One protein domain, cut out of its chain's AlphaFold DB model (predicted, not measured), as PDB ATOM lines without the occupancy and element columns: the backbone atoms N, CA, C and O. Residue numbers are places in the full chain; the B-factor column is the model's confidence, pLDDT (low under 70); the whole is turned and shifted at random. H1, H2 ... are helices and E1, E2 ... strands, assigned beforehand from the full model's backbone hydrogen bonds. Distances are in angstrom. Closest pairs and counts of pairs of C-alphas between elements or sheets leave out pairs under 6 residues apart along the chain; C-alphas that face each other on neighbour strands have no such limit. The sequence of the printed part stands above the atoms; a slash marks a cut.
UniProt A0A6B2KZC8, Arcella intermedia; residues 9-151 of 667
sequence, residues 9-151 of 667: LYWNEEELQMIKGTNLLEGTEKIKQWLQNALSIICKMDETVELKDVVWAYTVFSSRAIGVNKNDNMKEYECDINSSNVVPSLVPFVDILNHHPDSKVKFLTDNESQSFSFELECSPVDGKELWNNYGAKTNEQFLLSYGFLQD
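Overview. This is residues 9 to 151 of the 667 residues of a protein of Arcella intermedia (UniProt A0A6B2KZC8). Two small two-stranded hairpins, E1 with E2 and E3 with E4, sit side by side at one end of the domain, and a group of helices fills the other end, with H3 reaching from the helices to the first hairpin. H2 and H3 meet in a corner, H4 packs on the beginning of H2 and on the last part of H3, and short H1 lies beside the first part of H2, near Leu 25, while long loops fold round the hairpins and residues 123 to 128 stick out. The printed part has 143 residues, with four named helices and four named strands in the order H1, H2, H3, E1, E2, E3, E4, H4; each of the two sheets is an antiparallel pair. The class is mixed, helices and strands, with under half of the residues in named elements. The whole is only just loose, close to compact, with a radius of gyration of the C-alphas of 17.9 A and spans of 45 by 39 by 29 A.

Along the chain. The longest strands are E3, residues 105 to 110, 16.3 A from first to last C-alpha, and E4, residues 115 to 120, 16.5 A; C-alpha 105 is at (-48.583, -27.709, 23.745). E1, residues 65 to 69, and E2, residues 86 to 90, each measure 12.8 A. H3, residues 51 to 64, is 19.8 A long and ends at the residue before E1, with C-alpha 64 at (-36.111, -32.994, 31.587). H2, residues 23 to 42, is the longest helix at 28.5 A. H1, residues 13 to 18, begins with C-alpha 13 at (-18.543, -51.138, 25.256) and measures 8.8 A. H4, residues 139 to 146, is 10.0 A long and ends with C-alpha 146 at (-33.784, -38.914, 26.352).

Arrangement. E3 and E4 form a hairpin, antiparallel at 161 degrees, with N 108 and O 117 within hydrogen-bond range at 2.9 A and N 117 and O 108 at 2.8 A. E1 and E2 form the other hairpin, antiparallel at 139 degrees, with N 66 and O 89 within hydrogen-bond range at 2.9 A and N 89 and O 66 at 2.8 A. Between the hairpins, E1 and E3 have 5 pairs of C-alphas within 8 A, the closest those of Asn 69 and Thr 109, 6.2 A apart. E2 and E4 are apart. The closest C-alphas of H3 and E2 are those of Arg 64 and Leu 90, 6.2 A apart. H3 touches H4 with residues 59 to 63 alone, at a steep tilt of 65 degrees, opposite ways; the closest C-alphas are those of Ser 63 and Tyr 146, 4.8 A apart. With residues 51 to 55 alone H3 touches residues 35 to 39 of H2, at a steep tilt of 59 degrees, opposite ways; the closest C-alphas are those of Leu 39 and Leu 51, 6.3 A apart. H2 touches H4 with residues 23 to 28 alone, at a shallow tilt of 26 degrees, the same way; the closest C-alphas are those of Leu 24 and Glu 140, 5.9 A apart. H1 and H2 are close but not clearly touching, with the C-alphas of Leu 16 and Leu 25 the closest at 6.7 A. H1 is apart from H3 and from H4. In H1, H2, H3 and H4 every O i to N i+4 pair is within hydrogen-bond range.

Size, cuts and confidence. The two C-alphas farthest apart are those of Glu 14 and Glu 112, at 52.6 A. The printed part has no cut. The links from E1 to E2, from E2 to E3 and from E4 to H4 are long, with 16, 14 and 18 residues; in the last of them residues 123 to 128 stand free. The mean pLDDT of the printed part is 87.2, and residues 70 to 84, in the link from E1 to E2, are under 70.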
ATOM      1  N   LEU A   9     -24.809 -42.728  27.169       96.75
ATOM      2  CA  LEU A   9     -23.941 -42.475  28.321       96.75
ATOM      3  C   LEU A   9     -23.890 -43.668  29.294       96.75
ATOM      4  O   LEU A   9     -22.852 -43.889  29.913       96.75
ATOM      5  N   TYR A  10     -24.960 -44.466  29.359       95.94
ATOM      6  CA  TYR A  10     -25.119 -45.652  30.213       95.94
ATOM      7  C   TYR A  10     -24.895 -46.977  29.478       95.94
ATOM      8  O   TYR A  10     -25.232 -48.042  30.007       95.94
ATOM      9  N   TRP A  11     -24.414 -46.930  28.238       96.56
ATOM     10  CA  TRP A  11     -24.154 -48.128  27.448       96.56
ATOM     11  C   TRP A  11     -22.767 -48.686  27.747       96.56
ATOM     12  O   TRP A  11     -21.821 -47.929  28.002       96.56
ATOM     13  N   ASN A  12     -22.662 -50.012  27.711       95.50
ATOM     14  CA  ASN A  12     -21.384 -50.709  27.802       95.50
ATOM     15  C   ASN A  12     -20.633 -50.676  26.456       95.50
ATOM     16  O   ASN A  12     -21.156 -50.219  25.441       95.50
ATOM     17  N   GLU A  13     -19.395 -51.168  26.450       95.50
ATOM     18  CA  GLU A  13     -18.543 -51.138  25.256       95.50
ATOM     19  C   GLU A  13     -19.118 -51.952  24.085       95.50
ATOM     20  O   GLU A  13     -19.044 -51.526  22.936       95.50
ATOM     21  N   GLU A  14     -19.747 -53.096  24.366       94.56
ATOM     22  CA  GLU A  14     -20.370 -53.934  23.334       94.56
ATOM     23  C   GLU A  14     -21.526 -53.191  22.641       94.56
ATOM     24  O   GLU A  14     -21.635 -53.207  21.417       94.56
ATOM     25  N   GLU A  15     -22.360 -52.499  23.419       95.50
ATOM     26  CA  GLU A  15     -23.489 -51.696  22.937       95.50
ATOM     27  C   GLU A  15     -23.022 -50.480  22.122       95.50
ATOM     28  O   GLU A  15     -23.585 -50.191  21.067       95.50
ATOM     29  N   LEU A  16     -21.967 -49.785  22.558       96.19
ATOM     30  CA  LEU A  16     -21.387 -48.656  21.815       96.19
ATOM     31  C   LEU A  16     -20.736 -49.105  20.505       96.19
ATOM     32  O   LEU A  16     -20.865 -48.431  19.482       96.19
ATOM     33  N   GLN A  17     -20.100 -50.275  20.500       94.69
ATOM     34  CA  GLN A  17     -19.483 -50.827  19.300       94.69
ATOM     35  C   GLN A  17     -20.509 -51.132  18.195       94.69
ATOM     36  O   GLN A  17     -20.171 -51.092  17.006       94.69
ATOM     37  N   MET A  18     -21.776 -51.380  18.546       94.00
ATOM     38  CA  MET A  18     -22.849 -51.566  17.561       94.00
ATOM     39  C   MET A  18     -23.113 -50.304  16.730       94.00
ATOM     40  O   MET A  18     -23.470 -50.419  15.564       94.00
ATOM     41  N   ILE A  19     -22.896 -49.109  17.286       94.56
ATOM     42  CA  ILE A  19     -23.103 -47.825  16.593       94.56
ATOM     43  C   ILE A  19     -21.794 -47.215  16.069       94.56
ATOM     44  O   ILE A  19     -21.731 -46.017  15.765       94.56
ATOM     45  N   LYS A  20     -20.730 -48.016  15.943       94.25
ATOM     46  CA  LYS A  20     -19.446 -47.550  15.416       94.25
ATOM     47  C   LYS A  20     -19.587 -46.985  14.003       94.25
ATOM     48  O   LYS A  20     -20.291 -47.521  13.152       94.25
ATOM     49  N   GLY A  21     -18.904 -45.864  13.771       91.69
ATOM     50  CA  GLY A  21     -18.944 -45.121  12.510       91.69
ATOM     51  C   GLY A  21     -20.114 -44.138  12.388       91.69
ATOM     52  O   GLY A  21     -20.123 -43.350  11.441       91.69
ATOM     53  N   THR A  22     -21.065 -44.141  13.331       94.81
ATOM     54  CA  THR A  22     -22.166 -43.166  13.380       94.81
ATOM     55  C   THR A  22     -21.757 -41.874  14.091       94.81
ATOM     56  O   THR A  22     -20.857 -41.863  14.932       94.81
ATOM     57  N   ASN A  23     -22.465 -40.783  13.791       95.19
ATOM     58  CA  ASN A  23     -22.303 -39.502  14.484       95.19
ATOM     59  C   ASN A  23     -22.717 -39.589  15.973       95.19
ATOM     60  O   ASN A  23     -22.158 -38.877  16.810       95.19
ATOM     61  N   LEU A  24     -23.625 -40.512  16.323       96.12
ATOM     62  CA  LEU A  24     -24.077 -40.742  17.698       96.12
ATOM     63  C   LEU A  24     -22.944 -41.226  18.607       96.12
ATOM     64  O   LEU A  24     -22.846 -40.762  19.745       96.12
ATOM     65  N   LEU A  25     -22.079 -42.127  18.124       96.69
ATOM     66  CA  LEU A  25     -20.933 -42.596  18.908       96.69
ATOM     67  C   LEU A  25     -19.969 -41.440  19.197       96.69
ATOM     68  O   LEU A  25     -19.634 -41.203  20.353       96.69
ATOM     69  N   GLU A  26     -19.607 -40.670  18.167       94.69
ATOM     70  CA  GLU A  26     -18.711 -39.515  18.309       94.69
ATOM     71  C   GLU A  26     -19.288 -38.470  19.284       94.69
ATOM     72  O   GLU A  26     -18.575 -37.935  20.135       94.69
ATOM     73  N   GLY A  27     -20.596 -38.198  19.202       95.88
ATOM     74  CA  GLY A  27     -21.291 -37.315  20.142       95.88
ATOM     75  C   GLY A  27     -21.286 -37.851  21.577       95.88
ATOM     76  O   GLY A  27     -21.021 -37.103  22.520       95.88
ATOM     77  N   THR A  28     -21.515 -39.154  21.745       97.69
ATOM     78  CA  THR A  28     -21.507 -39.833  23.049       97.69
ATOM     79  C   THR A  28     -20.130 -39.763  23.705       97.69
ATOM     80  O   THR A  28     -20.026 -39.409  24.878       97.69
ATOM     81  N   GLU A  29     -19.067 -40.060  22.957       97.25
ATOM     82  CA  GLU A  29     -17.686 -40.017  23.449       97.25
ATOM     83  C   GLU A  29     -17.272 -38.602  23.859       97.25
ATOM     84  O   GLU A  29     -16.722 -38.415  24.947       97.25
ATOM     85  N   LYS A  30     -17.611 -37.588  23.047       96.88
ATOM     86  CA  LYS A  30     -17.350 -36.178  23.380       96.88
ATOM     87  C   LYS A  30     -18.025 -35.763  24.684       96.88
ATOM     88  O   LYS A  30     -17.395 -35.102  25.508       96.88
ATOM     89  N   ILE A  31     -19.279 -36.166  24.899       97.31
ATOM     90  CA  ILE A  31     -19.987 -35.867  26.149       97.31
ATOM     91  C   ILE A  31     -19.358 -36.630  27.317       97.31
ATOM     92  O   ILE A  31     -19.087 -36.016  28.345       97.31
ATOM     93  N   LYS A  32     -19.052 -37.928  27.176       96.94
ATOM     94  CA  LYS A  32     -18.377 -38.704  28.234       96.94
ATOM     95  C   LYS A  32     -17.048 -38.061  28.645       96.94
ATOM     96  O   LYS A  32     -16.799 -37.897  29.838       96.94
ATOM     97  N   GLN A  33     -16.235 -37.635  27.679       97.19
ATOM     98  CA  GLN A  33     -14.975 -36.935  27.935       97.19
ATOM     99  C   GLN A  33     -15.201 -35.580  28.621       97.19
ATOM    100  O   GLN A  33     -14.504 -35.231  29.574       97.19
ATOM    101  N   TRP A  34     -16.192 -34.811  28.169       97.31
ATOM    102  CA  TRP A  34     -16.535 -33.531  28.784       97.31
ATOM    103  C   TRP A  34     -16.996 -33.693  30.242       97.31
ATOM    104  O   TRP A  34     -16.543 -32.943  31.105       97.31
ATOM    105  N   LEU A  35     -17.807 -34.711  30.545       96.94
ATOM    106  CA  LEU A  35     -18.254 -35.019  31.908       96.94
ATOM    107  C   LEU A  35     -17.100 -35.478  32.810       96.94
ATOM    108  O   LEU A  35     -17.056 -35.100  33.978       96.94
ATOM    109  N   GLN A  36     -16.129 -36.229  32.279       96.31
ATOM    110  CA  GLN A  36     -14.902 -36.574  33.011       96.31
ATOM    111  C   GLN A  36     -14.073 -35.329  33.351       96.31
ATOM    112  O   GLN A  36     -13.596 -35.182  34.478       96.31
ATOM    113  N   ASN A  37     -13.945 -34.393  32.408       96.00
ATOM    114  CA  ASN A  37     -13.274 -33.119  32.665       96.00
ATOM    115  C   ASN A  37     -14.035 -32.289  33.708       96.00
ATOM    116  O   ASN A  37     -13.411 -31.728  34.609       96.00
ATOM    117  N   ALA A  38     -15.368 -32.247  33.637       95.62
ATOM    118  CA  ALA A  38     -16.199 -31.571  34.630       95.62
ATOM    119  C   ALA A  38     -16.019 -32.179  36.030       95.62
ATOM    120  O   ALA A  38     -15.810 -31.440  36.991       95.62
ATOM    121  N   LEU A  39     -15.995 -33.511  36.137       96.69
ATOM    122  CA  LEU A  39     -15.708 -34.214  37.388       96.69
ATOM    123  C   LEU A  39     -14.355 -33.788  37.973       96.69
ATOM    124  O   LEU A  39     -14.282 -33.467  39.151       96.69
ATOM    125  N   SER A  40     -13.303 -33.683  37.152       94.75
ATOM    126  CA  SER A  40     -11.975 -33.250  37.625       94.75
ATOM    127  C   SER A  40     -11.964 -31.843  38.247       94.75
ATOM    128  O   SER A  40     -11.087 -31.519  39.051       94.75
ATOM    129  N   ILE A  41     -12.926 -30.994  37.874       95.44
ATOM    130  CA  ILE A  41     -13.116 -29.660  38.447       95.44
ATOM    131  C   ILE A  41     -13.950 -29.760  39.727       95.44
ATOM    132  O   ILE A  41     -13.563 -29.177  40.737       95.44
ATOM    133  N   ILE A  42     -15.052 -30.517  39.699       94.88
ATOM    134  CA  ILE A  42     -15.959 -30.704  40.841       94.88
ATOM    135  C   ILE A  42     -15.239 -31.378  42.013       94.88
ATOM    136  O   ILE A  42     -15.367 -30.903  43.136       94.88
ATOM    137  N   CYS A  43     -14.397 -32.386  41.761       93.88
ATOM    138  CA  CYS A  43     -13.624 -33.073  42.802       93.88
ATOM    139  C   CYS A  43     -12.656 -32.151  43.559       93.88
ATOM    140  O   CYS A  43     -12.220 -32.501  44.646       93.88
ATOM    141  N   LYS A  44     -12.321 -30.965  43.028       94.69
ATOM    142  CA  LYS A  44     -11.537 -29.961  43.776       94.69
ATOM    143  C   LYS A  44     -12.360 -29.252  44.856       94.69
ATOM    144  O   LYS A  44     -11.781 -28.605  45.722       94.69
ATOM    145  N   MET A  45     -13.686 -29.300  44.746       94.56
ATOM    146  CA  MET A  45     -14.638 -28.684  45.670       94.56
ATOM    147  C   MET A  45     -15.296 -29.731  46.571       94.56
ATOM    148  O   MET A  45     -15.499 -29.466  47.751       94.56
ATOM    149  N   ASP A  46     -15.612 -30.904  46.019       94.50
ATOM    150  CA  ASP A  46     -16.218 -32.023  46.733       94.50
ATOM    151  C   ASP A  46     -15.698 -33.360  46.180       94.50
ATOM    152  O   ASP A  46     -16.084 -33.807  45.098       94.50
ATOM    153  N   GLU A  47     -14.803 -34.000  46.933       92.81
ATOM    154  CA  GLU A  47     -14.185 -35.283  46.577       92.81
ATOM    155  C   GLU A  47     -15.159 -36.471  46.666       92.81
ATOM    156  O   GLU A  47     -14.827 -37.562  46.205       92.81
ATOM    157  N   THR A  48     -16.352 -36.288  47.248       96.38
ATOM    158  CA  THR A  48     -17.342 -37.368  47.402       96.38
ATOM    159  C   THR A  48     -18.143 -37.630  46.126       96.38
ATOM    160  O   THR A  48     -18.768 -38.683  46.005       96.38
ATOM    161  N   VAL A  49     -18.116 -36.695  45.170       96.00
ATOM    162  CA  VAL A  49     -18.827 -36.804  43.893       96.00
ATOM    163  C   VAL A  49     -18.098 -37.772  42.964       96.00
ATOM    164  O   VAL A  49     -16.922 -37.587  42.653       96.00
ATOM    165  N   GLU A  50     -18.809 -38.778  42.456       95.56
ATOM    166  CA  GLU A  50     -18.287 -39.731  41.478       95.56
ATOM    167  C   GLU A  50     -18.781 -39.424  40.052       95.56
ATOM    168  O   GLU A  50     -19.764 -38.712  39.827       95.56
ATOM    169  N   LEU A  51     -18.147 -40.036  39.042       94.88
ATOM    170  CA  LEU A  51     -18.559 -39.881  37.639       94.88
ATOM    171  C   LEU A  51     -20.033 -40.252  37.417       94.88
ATOM    172  O   LEU A  51     -20.716 -39.601  36.629       94.88
ATOM    173  N   LYS A  52     -20.531 -41.280  38.114       94.38
ATOM    174  CA  LYS A  52     -21.928 -41.725  38.005       94.38
ATOM    175  C   LYS A  52     -22.917 -40.630  38.423       94.38
ATOM    176  O   LYS A  52     -23.982 -40.534  37.819       94.38
ATOM    177  N   ASP A  53     -22.547 -39.793  39.392       94.81
ATOM    178  CA  ASP A  53     -23.396 -38.722  39.916       94.81
ATOM    179  C   ASP A  53     -23.457 -37.562  38.920       94.81
ATOM    180  O   ASP A  53     -24.534 -37.050  38.622       94.81
ATOM    181  N   VAL A  54     -22.313 -37.212  38.320       95.50
ATOM    182  CA  VAL A  54     -22.224 -36.186  37.269       95.50
ATOM    183  C   VAL A  54     -22.972 -36.622  36.005       95.50
ATOM    184  O   VAL A  54     -23.723 -35.835  35.429       95.50
ATOM    185  N   VAL A  55     -22.820 -37.886  35.586       96.06
ATOM    186  CA  VAL A  55     -23.557 -38.454  34.443       96.06
ATOM    187  C   VAL A  55     -25.059 -38.471  34.720       96.06
ATOM    188  O   VAL A  55     -25.840 -38.086  33.848       96.06
ATOM    189  N   TRP A  56     -25.473 -38.860  35.930       96.25
ATOM    190  CA  TRP A  56     -26.876 -38.826  36.340       96.25
ATOM    191  C   TRP A  56     -27.442 -37.409  36.331       96.25
ATOM    192  O   TRP A  56     -28.461 -37.178  35.684       96.25
ATOM    193  N   ALA A  57     -26.762 -36.449  36.959       94.88
ATOM    194  CA  ALA A  57     -27.206 -35.060  37.011       94.88
ATOM    195  C   ALA A  57     -27.314 -34.443  35.607       94.88
ATOM    196  O   ALA A  57     -28.323 -33.813  35.285       94.88
ATOM    197  N   TYR A  58     -26.316 -34.681  34.748       95.50
ATOM    198  CA  TYR A  58     -26.355 -34.249  33.353       95.50
ATOM    199  C   TYR A  58     -27.533 -34.868  32.603       95.50
ATOM    200  O   TYR A  58     -28.245 -34.157  31.902       95.50
ATOM    201  N   THR A  59     -27.772 -36.171  32.773       96.00
ATOM    202  CA  THR A  59     -28.840 -36.875  32.051       96.00
ATOM    203  C   THR A  59     -30.223 -36.437  32.522       96.00
ATOM    204  O   THR A  59     -31.113 -36.238  31.696       96.00
ATOM    205  N   VAL A  60     -30.415 -36.213  33.827       95.00
ATOM    206  CA  VAL A  60     -31.637 -35.597  34.370       95.00
ATOM    207  C   VAL A  60     -31.857 -34.235  33.725       95.00
ATOM    208  O   VAL A  60     -32.939 -33.976  33.209       95.00
ATOM    209  N   PHE A  61     -30.831 -33.387  33.691       93.62
ATOM    210  CA  PHE A  61     -30.932 -32.068  33.082       93.62
ATOM    211  C   PHE A  61     -31.251 -32.142  31.580       93.62
ATOM    212  O   PHE A  61     -32.222 -31.537  31.135       93.62
ATOM    213  N   SER A  62     -30.504 -32.924  30.796       92.81
ATOM    214  CA  SER A  62     -30.671 -33.002  29.338       92.81
ATOM    215  C   SER A  62     -31.994 -33.632  28.900       92.81
ATOM    216  O   SER A  62     -32.481 -33.316  27.818       92.81
ATOM    217  N   SER A  63     -32.562 -34.528  29.714       92.75
ATOM    218  CA  SER A  63     -33.821 -35.220  29.404       92.75
ATOM    219  C   SER A  63     -35.069 -34.486  29.900       92.75
ATOM    220  O   SER A  63     -36.158 -34.772  29.408       92.75
ATOM    221  N   ARG A  64     -34.949 -33.575  30.879       92.25
ATOM    222  CA  ARG A  64     -36.111 -32.994  31.587       92.25
ATOM    223  C   ARG A  64     -36.153 -31.470  31.614       92.25
ATOM    224  O   ARG A  64     -37.198 -30.913  31.942       92.25
ATOM    225  N   ALA A  65     -35.054 -30.784  31.303       90.56
ATOM    226  CA  ALA A  65     -35.055 -29.327  31.298       90.56
ATOM    227  C   ALA A  65     -35.895 -28.776  30.137       90.56
ATOM    228  O   ALA A  65     -35.769 -29.211  28.992       90.56
ATOM    229  N   ILE A  66     -36.718 -27.774  30.441       86.81
ATOM    230  CA  ILE A  66     -37.509 -27.013  29.472       86.81
ATOM    231  C   ILE A  66     -37.140 -25.532  29.540       86.81
ATOM    232  O   ILE A  66     -36.696 -25.035  30.575       86.81
ATOM    233  N   GLY A  67     -37.280 -24.822  28.423       81.81
ATOM    234  CA  GLY A  67     -37.014 -23.386  28.373       81.81
ATOM    235  C   GLY A  67     -38.137 -22.591  29.037       81.81
ATOM    236  O   GLY A  67     -39.280 -22.675  28.596       81.81
ATOM    237  N   VAL A  68     -37.803 -21.804  30.061       80.88
ATOM    238  CA  VAL A  68     -38.721 -20.890  30.762       80.88
ATOM    239  C   VAL A  68     -38.338 -19.447  30.436       80.88
ATOM    240  O   VAL A  68     -37.157 -19.100  30.494       80.88
ATOM    241  N   ASN A  69     -39.308 -18.610  30.061       76.19
ATOM    242  CA  ASN A  69     -39.045 -17.228  29.664       76.19
ATOM    243  C   ASN A  69     -38.939 -16.312  30.895       76.19
ATOM    244  O   ASN A  69     -39.678 -16.469  31.859       76.19
ATOM    245  N   LYS A  70     -38.024 -15.342  30.857       69.44
ATOM    246  CA  LYS A  70     -37.842 -14.332  31.907       69.44
ATOM    247  C   LYS A  70     -38.834 -13.165  31.814       69.44
ATOM    248  O   LYS A  70     -39.077 -12.531  32.830       69.44
ATOM    249  N   ASN A  71     -39.378 -12.848  30.631       63.59
ATOM    250  CA  ASN A  71     -40.189 -11.638  30.394       63.59
ATOM    251  C   ASN A  71     -41.510 -11.955  29.652       63.59
ATOM    252  O   ASN A  71     -41.489 -12.693  28.668       63.59
ATOM    253  N   ASP A  72     -42.627 -11.321  30.048       55.72
ATOM    254  CA  ASP A  72     -44.010 -11.627  29.597       55.72
ATOM    255  C   ASP A  72     -44.301 -11.387  28.102       55.72
ATOM    256  O   ASP A  72     -45.343 -11.786  27.581       55.72
ATOM    257  N   ASN A  73     -43.401 -10.722  27.374       49.88
ATOM    258  CA  ASN A  73     -43.721 -10.140  26.065       49.88
ATOM    259  C   ASN A  73     -43.500 -11.059  24.852       49.88
ATOM    260  O   ASN A  73     -43.599 -10.585  23.722       49.88
ATOM    261  N   MET A  74     -43.231 -12.356  25.037       47.34
ATOM    262  CA  MET A  74     -43.225 -13.313  23.922       47.34
ATOM    263  C   MET A  74     -44.278 -14.393  24.129       47.34
ATOM    264  O   MET A  74     -44.014 -15.476  24.647       47.34
ATOM    265  N   LYS A  75     -45.496 -14.060  23.699       44.22
ATOM    266  CA  LYS A  75     -46.542 -15.032  23.409       44.22
ATOM    267  C   LYS A  75     -46.228 -15.641  22.047       44.22
ATOM    268  O   LYS A  75     -46.379 -14.954  21.049       44.22
ATOM    269  N   GLU A  76     -45.803 -16.900  22.069       43.97
ATOM    270  CA  GLU A  76     -45.880 -17.922  21.009       43.97
ATOM    271  C   GLU A  76     -44.552 -18.616  20.689       43.97
ATOM    272  O   GLU A  76     -43.564 -18.001  20.309       43.97
ATOM    273  N   TYR A  77     -44.606 -19.943  20.857       45.03
ATOM    274  CA  TYR A  77     -44.003 -20.969  20.007       45.03
ATOM    275  C   TYR A  77     -42.648 -20.658  19.374       45.03
ATOM    276  O   TYR A  77     -42.535 -20.659  18.161       45.03
ATOM    277  N   GLU A  78     -41.612 -20.479  20.188       41.47
ATOM    278  CA  GLU A  78     -40.251 -20.941  19.883       41.47
ATOM    279  C   GLU A  78     -39.360 -20.602  21.077       41.47
ATOM    280  O   GLU A  78     -38.814 -19.508  21.209       41.47
ATOM    281  N   CYS A  79     -39.221 -21.554  22.001       44.66
ATOM    282  CA  CYS A  79     -38.185 -21.479  23.024       44.66
ATOM    283  C   CYS A  79     -36.829 -21.752  22.356       44.66
ATOM    284  O   CYS A  79     -36.269 -22.837  22.512       44.66
ATOM    285  N   ASP A  80     -36.305 -20.796  21.582       45.28
ATOM    286  CA  ASP A  80     -34.898 -20.838  21.197       45.28
ATOM    287  C   ASP A  80     -34.080 -20.649  22.475       45.28
ATOM    288  O   ASP A  80     -34.075 -19.588  23.100       45.28
ATOM    289  N   ILE A  81     -33.406 -21.714  22.897       47.69
ATOM    290  CA  ILE A  81     -32.593 -21.755  24.117       47.69
ATOM    291  C   ILE A  81     -31.418 -20.754  24.014       47.69
ATOM    292  O   ILE A  81     -30.797 -20.421  25.019       47.69
ATOM    293  N   ASN A  82     -31.129 -20.238  22.810       42.91
ATOM    294  CA  ASN A  82     -30.132 -19.194  22.571       42.91
ATOM    295  C   ASN A  82     -30.667 -17.764  22.757       42.91
ATOM    296  O   ASN A  82     -29.889 -16.807  22.714       42.91
ATOM    297  N   SER A  83     -31.975 -17.581  22.973       57.72
ATOM    298  CA  SER A  83     -32.517 -16.286  23.378       57.72
ATOM    299  C   SER A  83     -32.045 -15.969  24.796       57.72
ATOM    300  O   SER A  83     -32.252 -16.739  25.732       57.72
ATOM    301  N   SER A  84     -31.455 -14.785  24.980       60.41
ATOM    302  CA  SER A  84     -31.008 -14.288  26.295       60.41
ATOM    303  C   SER A  84     -32.109 -14.249  27.374       60.41
ATOM    304  O   SER A  84     -31.809 -14.122  28.565       60.41
ATOM    305  N   ASN A  85     -33.375 -14.388  26.962       71.19
ATOM    306  CA  ASN A  85     -34.545 -14.368  27.830       71.19
ATOM    307  C   ASN A  85     -35.056 -15.766  28.217       71.19
ATOM    308  O   ASN A  85     -35.952 -15.839  29.048       71.19
ATOM    309  N   VAL A  86     -34.509 -16.862  27.679       75.31
ATOM    310  CA  VAL A  86     -34.935 -18.234  28.014       75.31
ATOM    311  C   VAL A  86     -33.924 -18.889  28.959       75.31
ATOM    312  O   VAL A  86     -32.720 -18.857  28.714       75.31
ATOM    313  N   VAL A  87     -34.403 -19.496  30.048       82.50
ATOM    314  CA  VAL A  87     -33.578 -20.246  31.009       82.50
ATOM    315  C   VAL A  87     -33.985 -21.719  31.011       82.50
ATOM    316  O   VAL A  87     -35.154 -22.019  31.265       82.50
ATOM    317  N   PRO A  88     -33.051 -22.658  30.778       86.69
ATOM    318  CA  PRO A  88     -33.336 -24.078  30.931       86.69
ATOM    319  C   PRO A  88     -33.615 -24.398  32.403       86.69
ATOM    320  O   PRO A  88     -32.775 -24.161  33.271       86.69
ATOM    321  N   SER A  89     -34.804 -24.927  32.678       88.56
ATOM    322  CA  SER A  89     -35.318 -25.141  34.031       88.56
ATOM    323  C   SER A  89     -35.945 -26.526  34.157       88.56
ATOM    324  O   SER A  89     -36.591 -27.013  33.231       88.56
ATOM    325  N   LEU A  90     -35.776 -27.160  35.317       91.69
ATOM    326  CA  LEU A  90     -36.522 -28.365  35.669       91.69
ATOM    327  C   LEU A  90     -37.872 -27.932  36.236       91.69
ATOM    328  O   LEU A  90     -37.912 -27.243  37.254       91.69
ATOM    329  N   VAL A  91     -38.957 -28.331  35.577       90.31
ATOM    330  CA  VAL A  91     -40.324 -28.009  36.001       90.31
ATOM    331  C   VAL A  91     -41.010 -29.300  36.448       90.31
ATOM    332  O   VAL A  91     -41.456 -30.077  35.598       90.31
ATOM    333  N   PRO A  92     -41.081 -29.560  37.770       90.19
ATOM    334  CA  PRO A  92     -41.751 -30.740  38.299       90.19
ATOM    335  C   PRO A  92     -43.191 -30.849  37.791       90.19
ATOM    336  O   PRO A  92     -43.843 -29.835  37.547       90.19
ATOM    337  N   PHE A  93     -43.687 -32.080  37.662       87.25
ATOM    338  CA  PHE A  93     -45.012 -32.444  37.129       87.25
ATOM    339  C   PHE A  93     -45.183 -32.283  35.617       87.25
ATOM    340  O   PHE A  93     -45.990 -33.001  35.038       87.25
ATOM    341  N   VAL A  94     -44.435 -31.397  34.962       89.19
ATOM    342  CA  VAL A  94     -44.457 -31.268  33.494       89.19
ATOM    343  C   VAL A  94     -43.478 -32.253  32.852       89.19
ATOM    344  O   VAL A  94     -43.758 -32.835  31.808       89.19
ATOM    345  N   ASP A  95     -42.354 -32.506  33.519       87.69
ATOM    346  CA  ASP A  95     -41.273 -33.387  33.065       87.69
ATOM    347  C   ASP A  95     -41.594 -34.898  33.109       87.69
ATOM    348  O   ASP A  95     -40.750 -35.728  32.765       87.69
ATOM    349  N   ILE A  96     -42.796 -35.275  33.558       90.94
ATOM    350  CA  ILE A  96     -43.293 -36.664  33.528       90.94
ATOM    351  C   ILE A  96     -44.036 -36.995  32.227       90.94
ATOM    352  O   ILE A  96     -44.282 -38.167  31.958       90.94
ATOM    353  N   LEU A  97     -44.436 -35.976  31.458       92.75
ATOM    354  CA  LEU A  97     -45.251 -36.129  30.255       92.75
ATOM    355  C   LEU A  97     -44.389 -36.587  29.078       92.75
ATOM    356  O   LEU A  97     -43.428 -35.902  28.734       92.75
ATOM    357  N   ASN A  98     -44.760 -37.696  28.433       93.31
ATOM    358  CA  ASN A  98     -44.011 -38.258  27.307       93.31
ATOM    359  C   ASN A  98     -44.187 -37.465  26.007       93.31
ATOM    360  O   ASN A  98     -45.127 -36.690  25.840       93.31
ATOM    361  N   HIS A  99     -43.284 -37.695  25.056       93.00
ATOM    362  CA  HIS A  99     -43.293 -37.044  23.752       93.00
ATOM    363  C   HIS A  99     -44.325 -37.637  22.782       93.00
ATOM    364  O   HIS A  99     -44.332 -38.845  22.557       93.00
ATOM    365  N   HIS A 100     -45.072 -36.776  22.089       91.38
ATOM    366  CA  HIS A 100     -45.763 -37.096  20.841       91.38
ATOM    367  C   HIS A 100     -45.566 -35.961  19.816       91.38
ATOM    368  O   HIS A 100     -45.843 -34.803  20.149       91.38
ATOM    369  N   PRO A 101     -45.146 -36.255  18.568       89.56
ATOM    370  CA  PRO A 101     -44.771 -35.226  17.590       89.56
ATOM    371  C   PRO A 101     -45.946 -34.330  17.178       89.56
ATOM    372  O   PRO A 101     -45.754 -33.145  16.922       89.56
ATOM    373  N   ASP A 102     -47.166 -34.876  17.185       89.44
ATOM    374  CA  ASP A 102     -48.385 -34.134  16.833       89.44
ATOM    375  C   ASP A 102     -49.043 -33.413  18.024       89.44
ATOM    376  O   ASP A 102     -50.081 -32.769  17.857       89.44
ATOM    377  N   SER A 103     -48.486 -33.527  19.240       89.44
ATOM    378  CA  SER A 103     -49.064 -32.839  20.398       89.44
ATOM    379  C   SER A 103     -48.835 -31.333  20.281       89.44
ATOM    380  O   SER A 103     -47.714 -30.873  20.042       89.44
ATOM    381  N   LYS A 104     -49.905 -30.558  20.454       90.31
ATOM    382  CA  LYS A 104     -49.867 -29.095  20.445       90.31
ATOM    383  C   LYS A 104     -49.924 -28.591  21.874       90.31
ATOM    384  O   LYS A 104     -50.973 -28.640  22.519       90.31
ATOM    385  N   VAL A 105     -48.776 -28.130  22.355       89.00
ATOM    386  CA  VAL A 105     -48.583 -27.709  23.745       89.00
ATOM    387  C   VAL A 105     -48.053 -26.286  23.808       89.00
ATOM    388  O   VAL A 105     -47.344 -25.863  22.894       89.00
ATOM    389  N   LYS A 106     -48.370 -25.555  24.877       86.75
ATOM    390  CA  LYS A 106     -47.798 -24.234  25.174       86.75
ATOM    391  C   LYS A 106     -47.152 -24.248  26.543       86.75
ATOM    392  O   LYS A 106     -47.691 -24.819  27.487       86.75
ATOM    393  N   PHE A 107     -46.018 -23.568  26.630       85.31
ATOM    394  CA  PHE A 107     -45.369 -23.234  27.886       85.31
ATOM    395  C   PHE A 107     -45.512 -21.731  28.083       85.31
ATOM    396  O   PHE A 107     -45.011 -20.948  27.274       85.31
ATOM    397  N   LEU A 108     -46.235 -21.334  29.122       83.38
ATOM    398  CA  LEU A 108     -46.484 -19.938  29.449       83.38
ATOM    399  C   LEU A 108     -45.804 -19.603  30.765       83.38
ATOM    400  O   LEU A 108     -45.773 -20.410  31.693       83.38
ATOM    401  N   THR A 109     -45.256 -18.399  30.822       80.25
ATOM    402  CA  THR A 109     -44.706 -17.824  32.048       80.25
ATOM    403  C   THR A 109     -45.470 -16.541  32.296       80.25
ATOM    404  O   THR A 109     -45.620 -15.748  31.369       80.25
ATOM    405  N   ASP A 110     -45.986 -16.380  33.506       81.88
ATOM    406  CA  ASP A 110     -46.653 -15.165  33.955       81.88
ATOM    407  C   ASP A 110     -45.853 -14.606  35.128       81.88
ATOM    408  O   ASP A 110     -45.810 -15.196  36.212       81.88
ATOM    409  N   ASN A 111     -45.185 -13.476  34.903       75.06
ATOM    410  CA  ASN A 111     -44.375 -12.846  35.935       75.06
ATOM    411  C   ASN A 111     -45.210 -12.101  36.978       75.06
ATOM    412  O   ASN A 111     -44.718 -11.908  38.091       75.06
ATOM    413  N   GLU A 112     -46.439 -11.681  36.666       80.75
ATOM    414  CA  GLU A 112     -47.310 -11.033  37.653       80.75
ATOM    415  C   GLU A 112     -47.762 -12.054  38.697       80.75
ATOM    416  O   GLU A 112     -47.649 -11.806  39.900       80.75
ATOM    417  N   SER A 113     -48.207 -13.232  38.247       82.25
ATOM    418  CA  SER A 113     -48.581 -14.334  39.143       82.25
ATOM    419  C   SER A 113     -47.407 -15.220  39.574       82.25
ATOM    420  O   SER A 113     -47.599 -16.108  40.407       82.25
ATOM    421  N   GLN A 114     -46.197 -14.976  39.049       82.75
ATOM    422  CA  GLN A 114     -44.997 -15.799  39.263       82.75
ATOM    423  C   GLN A 114     -45.269 -17.288  38.992       82.75
ATOM    424  O   GLN A 114     -44.863 -18.165  39.759       82.75
ATOM    425  N   SER A 115     -45.998 -17.575  37.913       83.38
ATOM    426  CA  SER A 115     -46.454 -18.924  37.591       83.38
ATOM    427  C   SER A 115     -45.949 -19.411  36.237       83.38
ATOM    428  O   SER A 115     -45.651 -18.642  35.320       83.38
ATOM    429  N   PHE A 116     -45.834 -20.733  36.133       85.25
ATOM    430  CA  PHE A 116     -45.559 -21.439  34.892       85.25
ATOM    431  C   PHE A 116     -46.769 -22.303  34.552       85.25
ATOM    432  O   PHE A 116     -47.287 -23.013  35.417       85.25
ATOM    433  N   SER A 117     -47.218 -22.264  33.302       87.50
ATOM    434  CA  SER A 117     -48.352 -23.060  32.834       87.50
ATOM    435  C   SER A 117     -47.962 -23.921  31.641       87.50
ATOM    436  O   SER A 117     -47.339 -23.455  30.688       87.50
ATOM    437  N   PHE A 118     -48.358 -25.189  31.708       89.19
ATOM    438  CA  PHE A 118     -48.375 -26.110  30.580       89.19
ATOM    439  C   PHE A 118     -49.817 -26.230  30.094       89.19
ATOM    440  O   PHE A 118     -50.689 -26.652  30.854       89.19
ATOM    441  N   GLU A 119     -50.067 -25.868  28.842       89.50
ATOM    442  CA  GLU A 119     -51.402 -25.918  28.248       89.50
ATOM    443  C   GLU A 119     -51.428 -26.862  27.049       89.50
ATOM    444  O   GLU A 119     -50.544 -26.825  26.193       89.50
ATOM    445  N   LEU A 120     -52.471 -27.690  26.973       87.81
ATOM    446  CA  LEU A 120     -52.797 -28.490  25.795       87.81
ATOM    447  C   LEU A 120     -53.787 -27.701  24.937       87.81
ATOM    448  O   LEU A 120     -54.802 -27.235  25.450       87.81
ATOM    449  N   GLU A 121     -53.542 -27.588  23.631       86.25
ATOM    450  CA  GLU A 121     -54.520 -26.942  22.738       86.25
ATOM    451  C   GLU A 121     -55.780 -27.796  22.523       86.25
ATOM    452  O   GLU A 121     -56.838 -27.276  22.169       86.25
ATOM    453  N   CYS A 122     -55.673 -29.110  22.729       80.25
ATOM    454  CA  CYS A 122     -56.776 -30.051  22.584       80.25
ATOM    455  C   CYS A 122     -57.253 -30.545  23.952       80.25
ATOM    456  O   CYS A 122     -56.441 -30.835  24.833       80.25
ATOM    457  N   SER A 123     -58.568 -30.720  24.100       85.31
ATOM    458  CA  SER A 123     -59.144 -31.301  25.313       85.31
ATOM    459  C   SER A 123     -58.633 -32.730  25.530       85.31
ATOM    460  O   SER A 123     -58.711 -33.547  24.605       85.31
ATOM    461  N   PRO A 124     -58.140 -33.062  26.734       86.88
ATOM    462  CA  PRO A 124     -57.697 -34.412  27.040       86.88
ATOM    463  C   PRO A 124     -58.874 -35.391  27.060       86.88
ATOM    464  O   PRO A 124     -60.016 -35.019  27.339       86.88
ATOM    465  N   VAL A 125     -58.589 -36.660  26.769       89.88
ATOM    466  CA  VAL A 125     -59.579 -37.744  26.770       89.88
ATOM    467  C   VAL A 125     -59.397 -38.578  28.032       89.88
ATOM    468  O   VAL A 125     -58.279 -38.992  28.340       89.88
ATOM    469  N   ASP A 126     -60.492 -38.843  28.745       93.56
ATOM    470  CA  ASP A 126     -60.455 -39.652  29.964       93.56
ATOM    471  C   ASP A 126     -59.846 -41.043  29.707       93.56
ATOM    472  O   ASP A 126     -60.099 -41.684  28.681       93.56
ATOM    473  N   GLY A 127     -58.987 -41.484  30.624       93.50
ATOM    474  CA  GLY A 127     -58.234 -42.734  30.507       93.50
ATOM    475  C   GLY A 127     -57.155 -42.771  29.410       93.50
ATOM    476  O   GLY A 127     -56.598 -43.843  29.162       93.50
ATOM    477  N   LYS A 128     -56.843 -41.652  28.738       92.12
ATOM    478  CA  LYS A 128     -55.740 -41.554  27.765       92.12
ATOM    479  C   LYS A 128     -54.557 -40.770  28.323       92.12
ATOM    480  O   LYS A 128     -54.710 -39.875  29.146       92.12
ATOM    481  N   GLU A 129     -53.369 -41.135  27.851       92.44
ATOM    482  CA  GLU A 129     -52.122 -40.459  28.198       92.44
ATOM    483  C   GLU A 129     -52.125 -38.996  27.734       92.44
ATOM    484  O   GLU A 129     -52.617 -38.672  26.650       92.44
ATOM    485  N   LEU A 130     -51.567 -38.121  28.573       92.12
ATOM    486  CA  LEU A 130     -51.308 -36.726  28.245       92.12
ATOM    487  C   LEU A 130     -49.933 -36.606  27.594       92.12
ATOM    488  O   LEU A 130     -48.927 -37.011  28.176       92.12
ATOM    489  N   TRP A 131     -49.894 -36.008  26.408       91.88
ATOM    490  CA  TRP A 131     -48.679 -35.911  25.609       91.88
ATOM    491  C   TRP A 131     -48.081 -34.511  25.630       91.88
ATOM    492  O   TRP A 131     -48.772 -33.517  25.414       91.88
ATOM    493  N   ASN A 132     -46.767 -34.450  25.785       91.44
ATOM    494  CA  ASN A 132     -45.947 -33.275  25.542       91.44
ATOM    495  C   ASN A 132     -45.356 -33.312  24.118       91.44
ATOM    496  O   ASN A 132     -45.352 -34.348  23.457       91.44
ATOM    497  N   ASN A 133     -44.817 -32.190  23.648       90.88
ATOM    498  CA  ASN A 133     -44.010 -32.108  22.439       90.88
ATOM    499  C   ASN A 133     -42.638 -31.519  22.784       90.88
ATOM    500  O   ASN A 133     -42.521 -30.400  23.273       90.88
ATOM    501  N   TYR A 134     -41.584 -32.288  22.521       90.06
ATOM    502  CA  TYR A 134     -40.198 -31.922  22.856       90.06
ATOM    503  C   TYR A 134     -39.523 -31.119  21.730       90.06
ATOM    504  O   TYR A 134     -38.335 -30.804  21.822       90.06
ATOM    505  N   GLY A 135     -40.267 -30.803  20.667       87.56
ATOM    506  CA  GLY A 135     -39.787 -30.112  19.477       87.56
ATOM    507  C   GLY A 135     -39.260 -31.051  18.392       87.56
ATOM    508  O   GLY A 135     -39.143 -32.266  18.575       87.56
ATOM    509  N   ALA A 136     -38.919 -30.454  17.249       87.38
ATOM    510  CA  ALA A 136     -38.379 -31.140  16.080       87.38
ATOM    511  C   ALA A 136     -36.907 -31.529  16.303       87.38
ATOM    512  O   ALA A 136     -35.987 -30.813  15.908       87.38
ATOM    513  N   LYS A 137     -36.687 -32.653  16.991       90.19
ATOM    514  CA  LYS A 137     -35.358 -33.231  17.230       90.19
ATOM    515  C   LYS A 137     -35.135 -34.458  16.352       90.19
ATOM    516  O   LYS A 137     -36.075 -35.148  15.972       90.19
ATOM    517  N   THR A 138     -33.874 -34.747  16.052       92.81
ATOM    518  CA  THR A 138     -33.493 -35.956  15.317       92.81
ATOM    519  C   THR A 138     -33.496 -37.177  16.237       92.81
ATOM    520  O   THR A 138     -33.354 -37.053  17.457       92.81
ATOM    521  N   ASN A 139     -33.572 -38.379  15.662       95.31
ATOM    522  CA  ASN A 139     -33.429 -39.619  16.431       95.31
ATOM    523  C   ASN A 139     -32.073 -39.735  17.149       95.31
ATOM    524  O   ASN A 139     -32.010 -40.273  18.252       95.31
ATOM    525  N   GLU A 140     -31.015 -39.132  16.603       95.25
ATOM    526  CA  GLU A 140     -29.737 -38.973  17.310       95.25
ATOM    527  C   GLU A 140     -29.905 -38.167  18.607       95.25
ATOM    528  O   GLU A 140     -29.441 -38.582  19.666       95.25
ATOM    529  N   GLN A 141     -30.599 -37.028  18.544       94.31
ATOM    530  CA  GLN A 141     -30.820 -36.152  19.695       94.31
ATOM    531  C   GLN A 141     -31.762 -36.776  20.729       94.31
ATOM    532  O   GLN A 141     -31.510 -36.633  21.930       94.31
ATOM    533  N   PHE A 142     -32.819 -37.470  20.287       96.19
ATOM    534  CA  PHE A 142     -33.716 -38.203  21.182       96.19
ATOM    535  C   PHE A 142     -32.982 -39.316  21.916       96.19
ATOM    536  O   PHE A 142     -33.063 -39.400  23.142       96.19
ATOM    537  N   LEU A 143     -32.185 -40.105  21.202       96.75
ATOM    538  CA  LEU A 143     -31.455 -41.199  21.817       96.75
ATOM    539  C   LEU A 143     -30.369 -40.683  22.770       96.75
ATOM    540  O   LEU A 143     -30.246 -41.178  23.890       96.75
ATOM    541  N   LEU A 144     -29.635 -39.642  22.369       95.56
ATOM    542  CA  LEU A 144     -28.560 -39.062  23.172       95.56
ATOM    543  C   LEU A 144     -29.064 -38.356  24.437       95.56
ATOM    544  O   LEU A 144     -28.426 -38.466  25.482       95.56
ATOM    545  N   SER A 145     -30.195 -37.647  24.352       92.88
ATOM    546  CA  SER A 145     -30.685 -36.796  25.450       92.88
ATOM    547  C   SER A 145     -31.769 -37.459  26.297       92.88
ATOM    548  O   SER A 145     -31.835 -37.179  27.489       92.88
ATOM    549  N   TYR A 146     -32.601 -38.327  25.708       94.75
ATOM    550  CA  TYR A 146     -33.784 -38.914  26.352       94.75
ATOM    551  C   TYR A 146     -33.758 -40.449  26.428       94.75
ATOM    552  O   TYR A 146     -34.475 -41.019  27.245       94.75
ATOM    553  N   GLY A 147     -32.943 -41.131  25.616       95.69
ATOM    554  CA  GLY A 147     -32.794 -42.590  25.671       95.69
ATOM    555  C   GLY A 147     -33.868 -43.370  24.909       95.69
ATOM    556  O   GLY A 147     -34.105 -44.534  25.216       95.69
ATOM    557  N   PHE A 148     -34.519 -42.756  23.917       95.62
ATOM    558  CA  PHE A 148     -35.489 -43.431  23.050       95.62
ATOM    559  C   PHE A 148     -35.347 -42.990  21.587       95.62
ATOM    560  O   PHE A 148     -34.667 -42.010  21.288       95.62
ATOM    561  N   LEU A 149     -35.997 -43.721  20.681       95.44
ATOM    562  CA  LEU A 149     -36.109 -43.394  19.259       95.44
ATOM    563  C   LEU A 149     -37.576 -43.153  18.895       95.44
ATOM    564  O   LEU A 149     -38.465 -43.819  19.424       95.44
ATOM    565  N   GLN A 150     -37.820 -42.226  17.975       93.31
ATOM    566  CA  GLN A 150     -39.108 -42.046  17.314       93.31
ATOM    567  C   GLN A 150     -39.274 -42.963  16.103       93.31
ATOM    568  O   GLN A 150     -38.356 -43.682  15.705       93.31
ATOM    569  N   ASP A 151     -40.460 -42.879  15.493       90.25
ATOM    570  CA  ASP A 151     -40.757 -43.449  14.183       90.25
ATOM    571  C   ASP A 151     -39.630 -43.116  13.176       90.25
ATOM    572  O   ASP A 151     -39.306 -41.935  12.996       90.25
TER     573      ASP A 151